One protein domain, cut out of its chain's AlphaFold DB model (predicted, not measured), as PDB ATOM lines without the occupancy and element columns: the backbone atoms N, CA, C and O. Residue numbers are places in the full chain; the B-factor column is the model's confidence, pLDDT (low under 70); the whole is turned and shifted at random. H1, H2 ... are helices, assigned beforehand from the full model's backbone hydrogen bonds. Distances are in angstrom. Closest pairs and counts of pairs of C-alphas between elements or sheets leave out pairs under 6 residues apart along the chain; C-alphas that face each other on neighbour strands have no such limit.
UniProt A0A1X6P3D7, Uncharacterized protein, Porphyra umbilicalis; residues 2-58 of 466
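This is residues 2 to 58 of the 466 residues of an uncharacterized protein of Porphyra umbilicalis (UniProt A0A1X6P3D7). Two long helices, H1 and H2, run back along each other as a narrow, open V, joined at one end by a short link and spreading toward their far ends with an empty gap between them. The printed part has 57 residues with two named helices, H1 then H2, and no named strand; the class is all helix. The whole is loose, with a radius of gyration of the C-alphas of 14.6 A, and spans 44 by 22 by 9 A, only just flat.

H1, the longest helix, holds residues 2 to 29 and measures 40.8 A from C-alpha 2 at (176.169, 106.801, 123.200) to C-alpha 29 at (138.337, 122.034, 123.959). H2 holds residues 37 to 58, 31.4 A long, and ends with C-alpha 58 at (179.449, 124.700, 120.086).

H1 and H2 are close but not clearly touching; their closest C-alphas, those of Ala 23 and Val 37, are 7.8 A apart. They run opposite ways at a shallow tilt of 18 degrees. Residues 2 to 18 of H1 and 42 to 58 of H2 stand free. In H2 every O i to N i+4 pair is within hydrogen-bond range; in H1, 23 of 24 are.

The C-alphas of Glu 2 and Gly 31, the two farthest apart, are 44.4 A apart. The printed part has no cut. Mean pLDDT of the printed part is 76.0; residues 32 to 40, 44, 47 and 50 to 58 are under 70.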
ATOM      1  N   GLU A   2     177.298 107.259 124.042       84.00
ATOM      2  CA  GLU A   2     176.169 106.801 123.200       84.00
ATOM      3  C   GLU A   2     174.865 106.552 123.976       84.00
ATOM      4  O   GLU A   2     173.868 107.214 123.710       84.00
ATOM      5  N   GLY A   3     174.883 105.759 125.054       91.88
ATOM      6  CA  GLY A   3     173.670 105.529 125.857       91.88
ATOM      7  C   GLY A   3     173.113 106.764 126.593       91.88
ATOM      8  O   GLY A   3     172.033 106.715 127.180       91.88
ATOM      9  N   ARG A   4     173.837 107.894 126.636       86.50
ATOM     10  CA  ARG A   4     173.294 109.174 127.137       86.50
ATOM     11  C   ARG A   4     172.571 109.930 126.020       86.50
ATOM     12  O   ARG A   4     171.541 110.534 126.297       86.50
ATOM     13  N   LEU A   5     173.075 109.846 124.789       92.38
ATOM     14  CA  LEU A   5     172.436 110.416 123.601       92.38
ATOM     15  C   LEU A   5     171.134 109.680 123.263       92.38
ATOM     16  O   LEU A   5     170.129 110.333 123.011       92.38
ATOM     17  N   GLU A   6     171.105 108.349 123.371       91.94
ATOM     18  CA  GLU A   6     169.877 107.562 123.166       91.94
ATOM     19  C   GLU A   6     168.780 107.917 124.178       91.94
ATOM     20  O   GLU A   6     167.619 108.096 123.813       91.94
ATOM     21  N   ARG A   7     169.147 108.093 125.455       90.56
ATOM     22  CA  ARG A   7     168.197 108.516 126.498       90.56
ATOM     23  C   ARG A   7     167.687 109.937 126.284       90.56
ATOM     24  O   ARG A   7     166.513 110.189 126.535       90.56
ATOM     25  N   LEU A   8     168.544 110.844 125.813       92.50
ATOM     26  CA  LEU A   8     168.135 112.201 125.456       92.50
ATOM     27  C   LEU A   8     167.148 112.172 124.280       92.50
ATOM     28  O   LEU A   8     166.076 112.754 124.382       92.50
ATOM     29  N   ALA A   9     167.460 111.424 123.218       90.00
ATOM     30  CA  ALA A   9     166.593 111.284 122.050       90.00
ATOM     31  C   ALA A   9     165.222 110.685 122.410       90.00
ATOM     32  O   ALA A   9     164.189 111.190 121.967       90.00
ATOM     33  N   ALA A  10     165.196 109.660 123.267       89.25
ATOM     34  CA  ALA A  10     163.955 109.066 123.762       89.25
ATOM     35  C   ALA A  10     163.124 110.057 124.597       89.25
ATOM     36  O   ALA A  10     161.908 110.140 124.421       89.25
ATOM     37  N   ALA A  11     163.770 110.844 125.464       89.44
ATOM     38  CA  ALA A  11     163.099 111.871 126.261       89.44
ATOM     39  C   ALA A  11     162.525 112.997 125.382       89.44
ATOM     40  O   ALA A  11     161.384 113.408 125.582       89.44
ATOM     41  N   THR A  12     163.266 113.449 124.366       88.44
ATOM     42  CA  THR A  12     162.783 114.450 123.403       88.44
ATOM     43  C   THR A  12     161.604 113.922 122.585       88.44
ATOM     44  O   THR A  12     160.639 114.651 122.359       88.44
ATOM     45  N   ALA A  13     161.631 112.651 122.174       88.44
ATOM     46  CA  ALA A  13     160.517 112.029 121.461       88.44
ATOM     47  C   ALA A  13     159.251 111.915 122.331       88.44
ATOM     48  O   ALA A  13     158.148 112.144 121.834       88.44
ATOM     49  N   ALA A  14     159.399 111.596 123.621       86.75
ATOM     50  CA  ALA A  14     158.287 111.581 124.570       86.75
ATOM     51  C   ALA A  14     157.701 112.989 124.773       86.75
ATOM     52  O   ALA A  14     156.501 113.176 124.603       86.75
ATOM     53  N   ALA A  15     158.555 113.992 125.000       83.94
ATOM     54  CA  ALA A  15     158.121 115.379 125.162       83.94
ATOM     55  C   ALA A  15     157.382 115.913 123.922       83.94
ATOM     56  O   ALA A  15     156.358 116.578 124.059       83.94
ATOM     57  N   LYS A  16     157.848 115.578 122.709       89.50
ATOM     58  CA  LYS A  16     157.134 115.929 121.470       89.50
ATOM     59  C   LYS A  16     155.721 115.343 121.457       89.50
ATOM     60  O   LYS A  16     154.781 116.083 121.195       89.50
ATOM     61  N   ARG A  17     155.559 114.056 121.790       88.56
ATOM     62  CA  ARG A  17     154.238 113.400 121.839       88.56
ATOM     63  C   ARG A  17     153.302 114.054 122.853       88.56
ATOM     64  O   ARG A  17     152.139 114.270 122.525       88.56
ATOM     65  N   ASP A  18     153.808 114.403 124.031       84.06
ATOM     66  CA  ASP A  18     153.009 115.047 125.079       84.06
ATOM     67  C   ASP A  18     152.538 116.444 124.652       84.06
ATOM     68  O   ASP A  18     151.374 116.794 124.851       84.06
ATOM     69  N   VAL A  19     153.403 117.222 123.990       85.56
ATOM     70  CA  VAL A  19     153.038 118.535 123.430       85.56
ATOM     71  C   VAL A  19     151.991 118.392 122.324       85.56
ATOM     72  O   VAL A  19     151.019 119.146 122.309       85.56
ATOM     73  N   THR A  20     152.130 117.409 121.428       85.81
ATOM     74  CA  THR A  20     151.132 117.163 120.374       85.81
ATOM     75  C   THR A  20     149.785 116.736 120.962       85.81
ATOM     76  O   THR A  20     148.743 117.221 120.522       85.81
ATOM     77  N   ALA A  21     149.790 115.875 121.983       83.38
ATOM     78  CA  ALA A  21     148.577 115.444 122.673       83.38
ATOM     79  C   ALA A  21     147.893 116.609 123.408       83.38
ATOM     80  O   ALA A  21     146.674 116.763 123.321       83.38
ATOM     81  N   ALA A  22     148.668 117.471 124.072       77.62
ATOM     82  CA  ALA A  22     148.150 118.674 124.719       77.62
ATOM     83  C   ALA A  22     147.556 119.660 123.700       77.62
ATOM     84  O   ALA A  22     146.461 120.178 123.915       77.62
ATOM     85  N   ALA A  23     148.227 119.878 122.564       77.44
ATOM     86  CA  ALA A  23     147.719 120.729 121.490       77.44
ATOM     87  C   ALA A  23     146.406 120.188 120.895       77.44
ATOM     88  O   ALA A  23     145.474 120.963 120.669       77.44
ATOM     89  N   ALA A  24     146.297 118.869 120.704       78.94
ATOM     90  CA  ALA A  24     145.068 118.225 120.243       78.94
ATOM     91  C   ALA A  24     143.916 118.397 121.249       78.94
ATOM     92  O   ALA A  24     142.819 118.794 120.858       78.94
ATOM     93  N   ALA A  25     144.180 118.196 122.544       80.44
ATOM     94  CA  ALA A  25     143.187 118.391 123.601       80.44
ATOM     95  C   ALA A  25     142.720 119.856 123.702       80.44
ATOM     96  O   ALA A  25     141.532 120.120 123.886       80.44
ATOM     97  N   ILE A  26     143.633 120.821 123.536       80.69
ATOM     98  CA  ILE A  26     143.297 122.253 123.503       80.69
ATOM     99  C   ILE A  26     142.450 122.581 122.268       80.69
ATOM    100  O   ILE A  26     141.491 123.343 122.380       80.69
ATOM    101  N   HIS A  27     142.763 122.005 121.105       80.62
ATOM    102  CA  HIS A  27     141.992 122.215 119.878       80.62
ATOM    103  C   HIS A  27     140.561 121.664 119.990       80.62
ATOM    104  O   HIS A  27     139.607 122.345 119.605       80.62
ATOM    105  N   GLU A  28     140.404 120.475 120.578       78.00
ATOM    106  CA  GLU A  28     139.099 119.868 120.858       78.00
ATOM    107  C   GLU A  28     138.301 120.709 121.872       78.00
ATOM    108  O   GLU A  28     137.136 121.040 121.634       78.00
ATOM    109  N   ALA A  29     138.950 121.167 122.949       75.81
ATOM    110  CA  ALA A  29     138.337 122.034 123.959       75.81
ATOM    111  C   ALA A  29     137.982 123.439 123.431       75.81
ATOM    112  O   ALA A  29     137.051 124.075 123.929       75.81
ATOM    113  N   ALA A  30     138.699 123.937 122.419       78.62
ATOM    114  CA  ALA A  30     138.459 125.241 121.801       78.62
ATOM    115  C   ALA A  30     137.288 125.248 120.799       78.62
ATOM    116  O   ALA A  30     136.972 126.307 120.250       78.62
ATOM    117  N   GLY A  31     136.626 124.108 120.563       78.88
ATOM    118  CA  GLY A  31     135.421 124.037 119.734       78.88
ATOM    119  C   GLY A  31     135.654 124.390 118.262       78.88
ATOM    120  O   GLY A  31     134.763 124.944 117.620       78.88
ATOM    121  N   GLY A  32     136.847 124.111 117.726       50.09
ATOM    122  CA  GLY A  32     137.143 124.297 116.301       50.09
ATOM    123  C   GLY A  32     137.475 125.732 115.872       50.09
ATOM    124  O   GLY A  32     137.532 126.007 114.670       50.09
ATOM    125  N   VAL A  33     137.744 126.655 116.806       47.41
ATOM    126  CA  VAL A  33     138.401 127.920 116.444       47.41
ATOM    127  C   VAL A  33     139.819 127.581 115.988       47.41
ATOM    128  O   VAL A  33     140.639 127.112 116.779       47.41
ATOM    129  N   ARG A  34     140.090 127.775 114.693       52.44
ATOM    130  CA  ARG A  34     141.403 127.567 114.075       52.44
ATOM    131  C   ARG A  34     142.393 128.586 114.641       52.44
ATOM    132  O   ARG A  34     142.639 129.626 114.047       52.44
ATOM    133  N   ILE A  35     142.944 128.306 115.814       56.09
ATOM    134  CA  ILE A  35     144.292 128.774 116.126       56.09
ATOM    135  C   ILE A  35     145.169 128.064 115.096       56.09
ATOM    136  O   ILE A  35     145.027 126.850 114.943       56.09
ATOM    137  N   ASP A  36     145.990 128.794 114.341       69.00
ATOM    138  CA  ASP A  36     146.904 128.208 113.357       69.00
ATOM    139  C   ASP A  36     147.972 127.382 114.090       69.00
ATOM    140  O   ASP A  36     149.112 127.796 114.297       69.00
ATOM    141  N   VAL A  37     147.585 126.181 114.521       60.94
ATOM    142  CA  VAL A  37     148.457 125.191 115.159       60.94
ATOM    143  C   VAL A  37     149.618 124.858 114.223       60.94
ATOM    144  O   VAL A  37     150.722 124.610 114.690       60.94
ATOM    145  N   ALA A  38     149.399 124.944 112.907       61.00
ATOM    146  CA  ALA A  38     150.449 124.838 111.902       61.00
ATOM    147  C   ALA A  38     151.511 125.942 112.043       61.00
ATOM    148  O   ALA A  38     152.698 125.636 112.018       61.00
ATOM    149  N   ALA A  39     151.114 127.201 112.267       60.34
ATOM    150  CA  ALA A  39     152.059 128.301 112.471       60.34
ATOM    151  C   ALA A  39     152.781 128.191 113.824       60.34
ATOM    152  O   ALA A  39     153.986 128.421 113.902       60.34
ATOM    153  N   ALA A  40     152.071 127.781 114.880       67.50
ATOM    154  CA  ALA A  40     152.672 127.560 116.197       67.50
ATOM    155  C   ALA A  40     153.664 126.379 116.197       67.50
ATOM    156  O   ALA A  40     154.741 126.487 116.783       67.50
ATOM    157  N   MET A  41     153.345 125.275 115.508       77.69
ATOM    158  CA  MET A  41     154.282 124.160 115.321       77.69
ATOM    159  C   MET A  41     155.469 124.556 114.445       77.69
ATOM    160  O   MET A  41     156.591 124.234 114.814       77.69
ATOM    161  N   ALA A  42     155.254 125.287 113.347       72.31
ATOM    162  CA  ALA A  42     156.344 125.750 112.488       72.31
ATOM    163  C   ALA A  42     157.323 126.665 113.246       72.31
ATOM    164  O   ALA A  42     158.536 126.535 113.097       72.31
ATOM    165  N   ALA A  43     156.814 127.543 114.117       70.94
ATOM    166  CA  ALA A  43     157.650 128.376 114.981       70.94
ATOM    167  C   ALA A  43     158.425 127.546 116.022       70.94
ATOM    168  O   ALA A  43     159.597 127.821 116.286       70.94
ATOM    169  N   ALA A  44     157.799 126.514 116.596       68.44
ATOM    170  CA  ALA A  44     158.456 125.616 117.541       68.44
ATOM    171  C   ALA A  44     159.536 124.746 116.871       68.44
ATOM    172  O   ALA A  44     160.603 124.554 117.450       68.44
ATOM    173  N   GLU A  45     159.293 124.249 115.655       78.25
ATOM    174  CA  GLU A  45     160.282 123.504 114.866       78.25
ATOM    175  C   GLU A  45     161.477 124.387 114.496       78.25
ATOM    176  O   GLU A  45     162.611 124.000 114.775       78.25
ATOM    177  N   ALA A  46     161.239 125.612 114.014       73.50
ATOM    178  CA  ALA A  46     162.309 126.564 113.715       73.50
ATOM    179  C   ALA A  46     163.184 126.883 114.945       73.50
ATOM    180  O   ALA A  46     164.406 126.961 114.835       73.50
ATOM    181  N   ALA A  47     162.584 127.013 116.134       69.69
ATOM    182  CA  ALA A  47     163.325 127.239 117.377       69.69
ATOM    183  C   ALA A  47     164.160 126.018 117.813       69.69
ATOM    184  O   ALA A  47     165.252 126.171 118.367       69.69
ATOM    185  N   VAL A  48     163.670 124.797 117.570       76.00
ATOM    186  CA  VAL A  48     164.416 123.558 117.848       76.00
ATOM    187  C   VAL A  48     165.584 123.388 116.876       76.00
ATOM    188  O   VAL A  48     166.661 122.950 117.296       76.00
ATOM    189  N   ASP A  49     165.399 123.753 115.611       72.38
ATOM    190  CA  ASP A  49     166.453 123.704 114.597       72.38
ATOM    191  C   ASP A  49     167.559 124.727 114.887       72.38
ATOM    192  O   ASP A  49     168.741 124.378 114.832       72.38
ATOM    193  N   ASP A  50     167.202 125.942 115.312       69.44
ATOM    194  CA  ASP A  50     168.165 126.973 115.722       69.44
ATOM    195  C   ASP A  50     168.960 126.548 116.972       69.44
ATOM    196  O   ASP A  50     170.194 126.593 117.000       69.44
ATOM    197  N   ALA A  51     168.284 125.989 117.983       62.56
ATOM    198  CA  ALA A  51     168.950 125.433 119.163       62.56
ATOM    199  C   ALA A  51     169.886 124.258 118.814       62.56
ATOM    200  O   ALA A  51     170.974 124.126 119.388       62.56
ATOM    201  N   SER A  52     169.491 123.416 117.855       69.19
ATOM    202  CA  SER A  52     170.306 122.298 117.362       69.19
ATOM    203  C   SER A  52     171.529 122.789 116.581       69.19
ATOM    204  O   SER A  52     172.620 122.237 116.745       69.19
ATOM    205  N   TYR A  53     171.383 123.857 115.793       66.69
ATOM    206  CA  TYR A  53     172.478 124.516 115.082       66.69
ATOM    207  C   TYR A  53     173.496 125.139 116.050       66.69
ATOM    208  O   TYR A  53     174.700 124.920 115.900       66.69
ATOM    209  N   VAL A  54     173.036 125.823 117.102       69.12
ATOM    210  CA  VAL A  54     173.909 126.398 118.143       69.12
ATOM    211  C   VAL A  54     174.664 125.308 118.915       69.12
ATOM    212  O   VAL A  54     175.865 125.441 119.161       69.12
ATOM    213  N   LEU A  55     174.008 124.187 119.240       64.75
ATOM    214  CA  LEU A  55     174.656 123.024 119.864       64.75
ATOM    215  C   LEU A  55     175.704 122.374 118.948       64.75
ATOM    216  O   LEU A  55     176.779 121.992 119.418       64.75
ATOM    217  N   ALA A  56     175.430 122.277 117.645       66.06
ATOM    218  CA  ALA A  56     176.380 121.762 116.662       66.06
ATOM    219  C   ALA A  56     177.583 122.704 116.472       66.06
ATOM    220  O   ALA A  56     178.722 122.238 116.404       66.06
ATOM    221  N   ALA A  57     177.359 124.021 116.459       65.19
ATOM    222  CA  ALA A  57     178.418 125.028 116.389       65.19
ATOM    223  C   ALA A  57     179.309 125.012 117.644       65.19
ATOM    224  O   ALA A  57     180.537 125.060 117.535       65.19
ATOM    225  N   ALA A  58     178.713 124.852 118.831       65.38
ATOM    226  CA  ALA A  58     179.449 124.700 120.086       65.38
ATOM    227  C   ALA A  58     180.268 123.394 120.131       65.38
ATOM    228  O   ALA A  58     181.395 123.390 120.627       65.38
TER     229      ALA A  58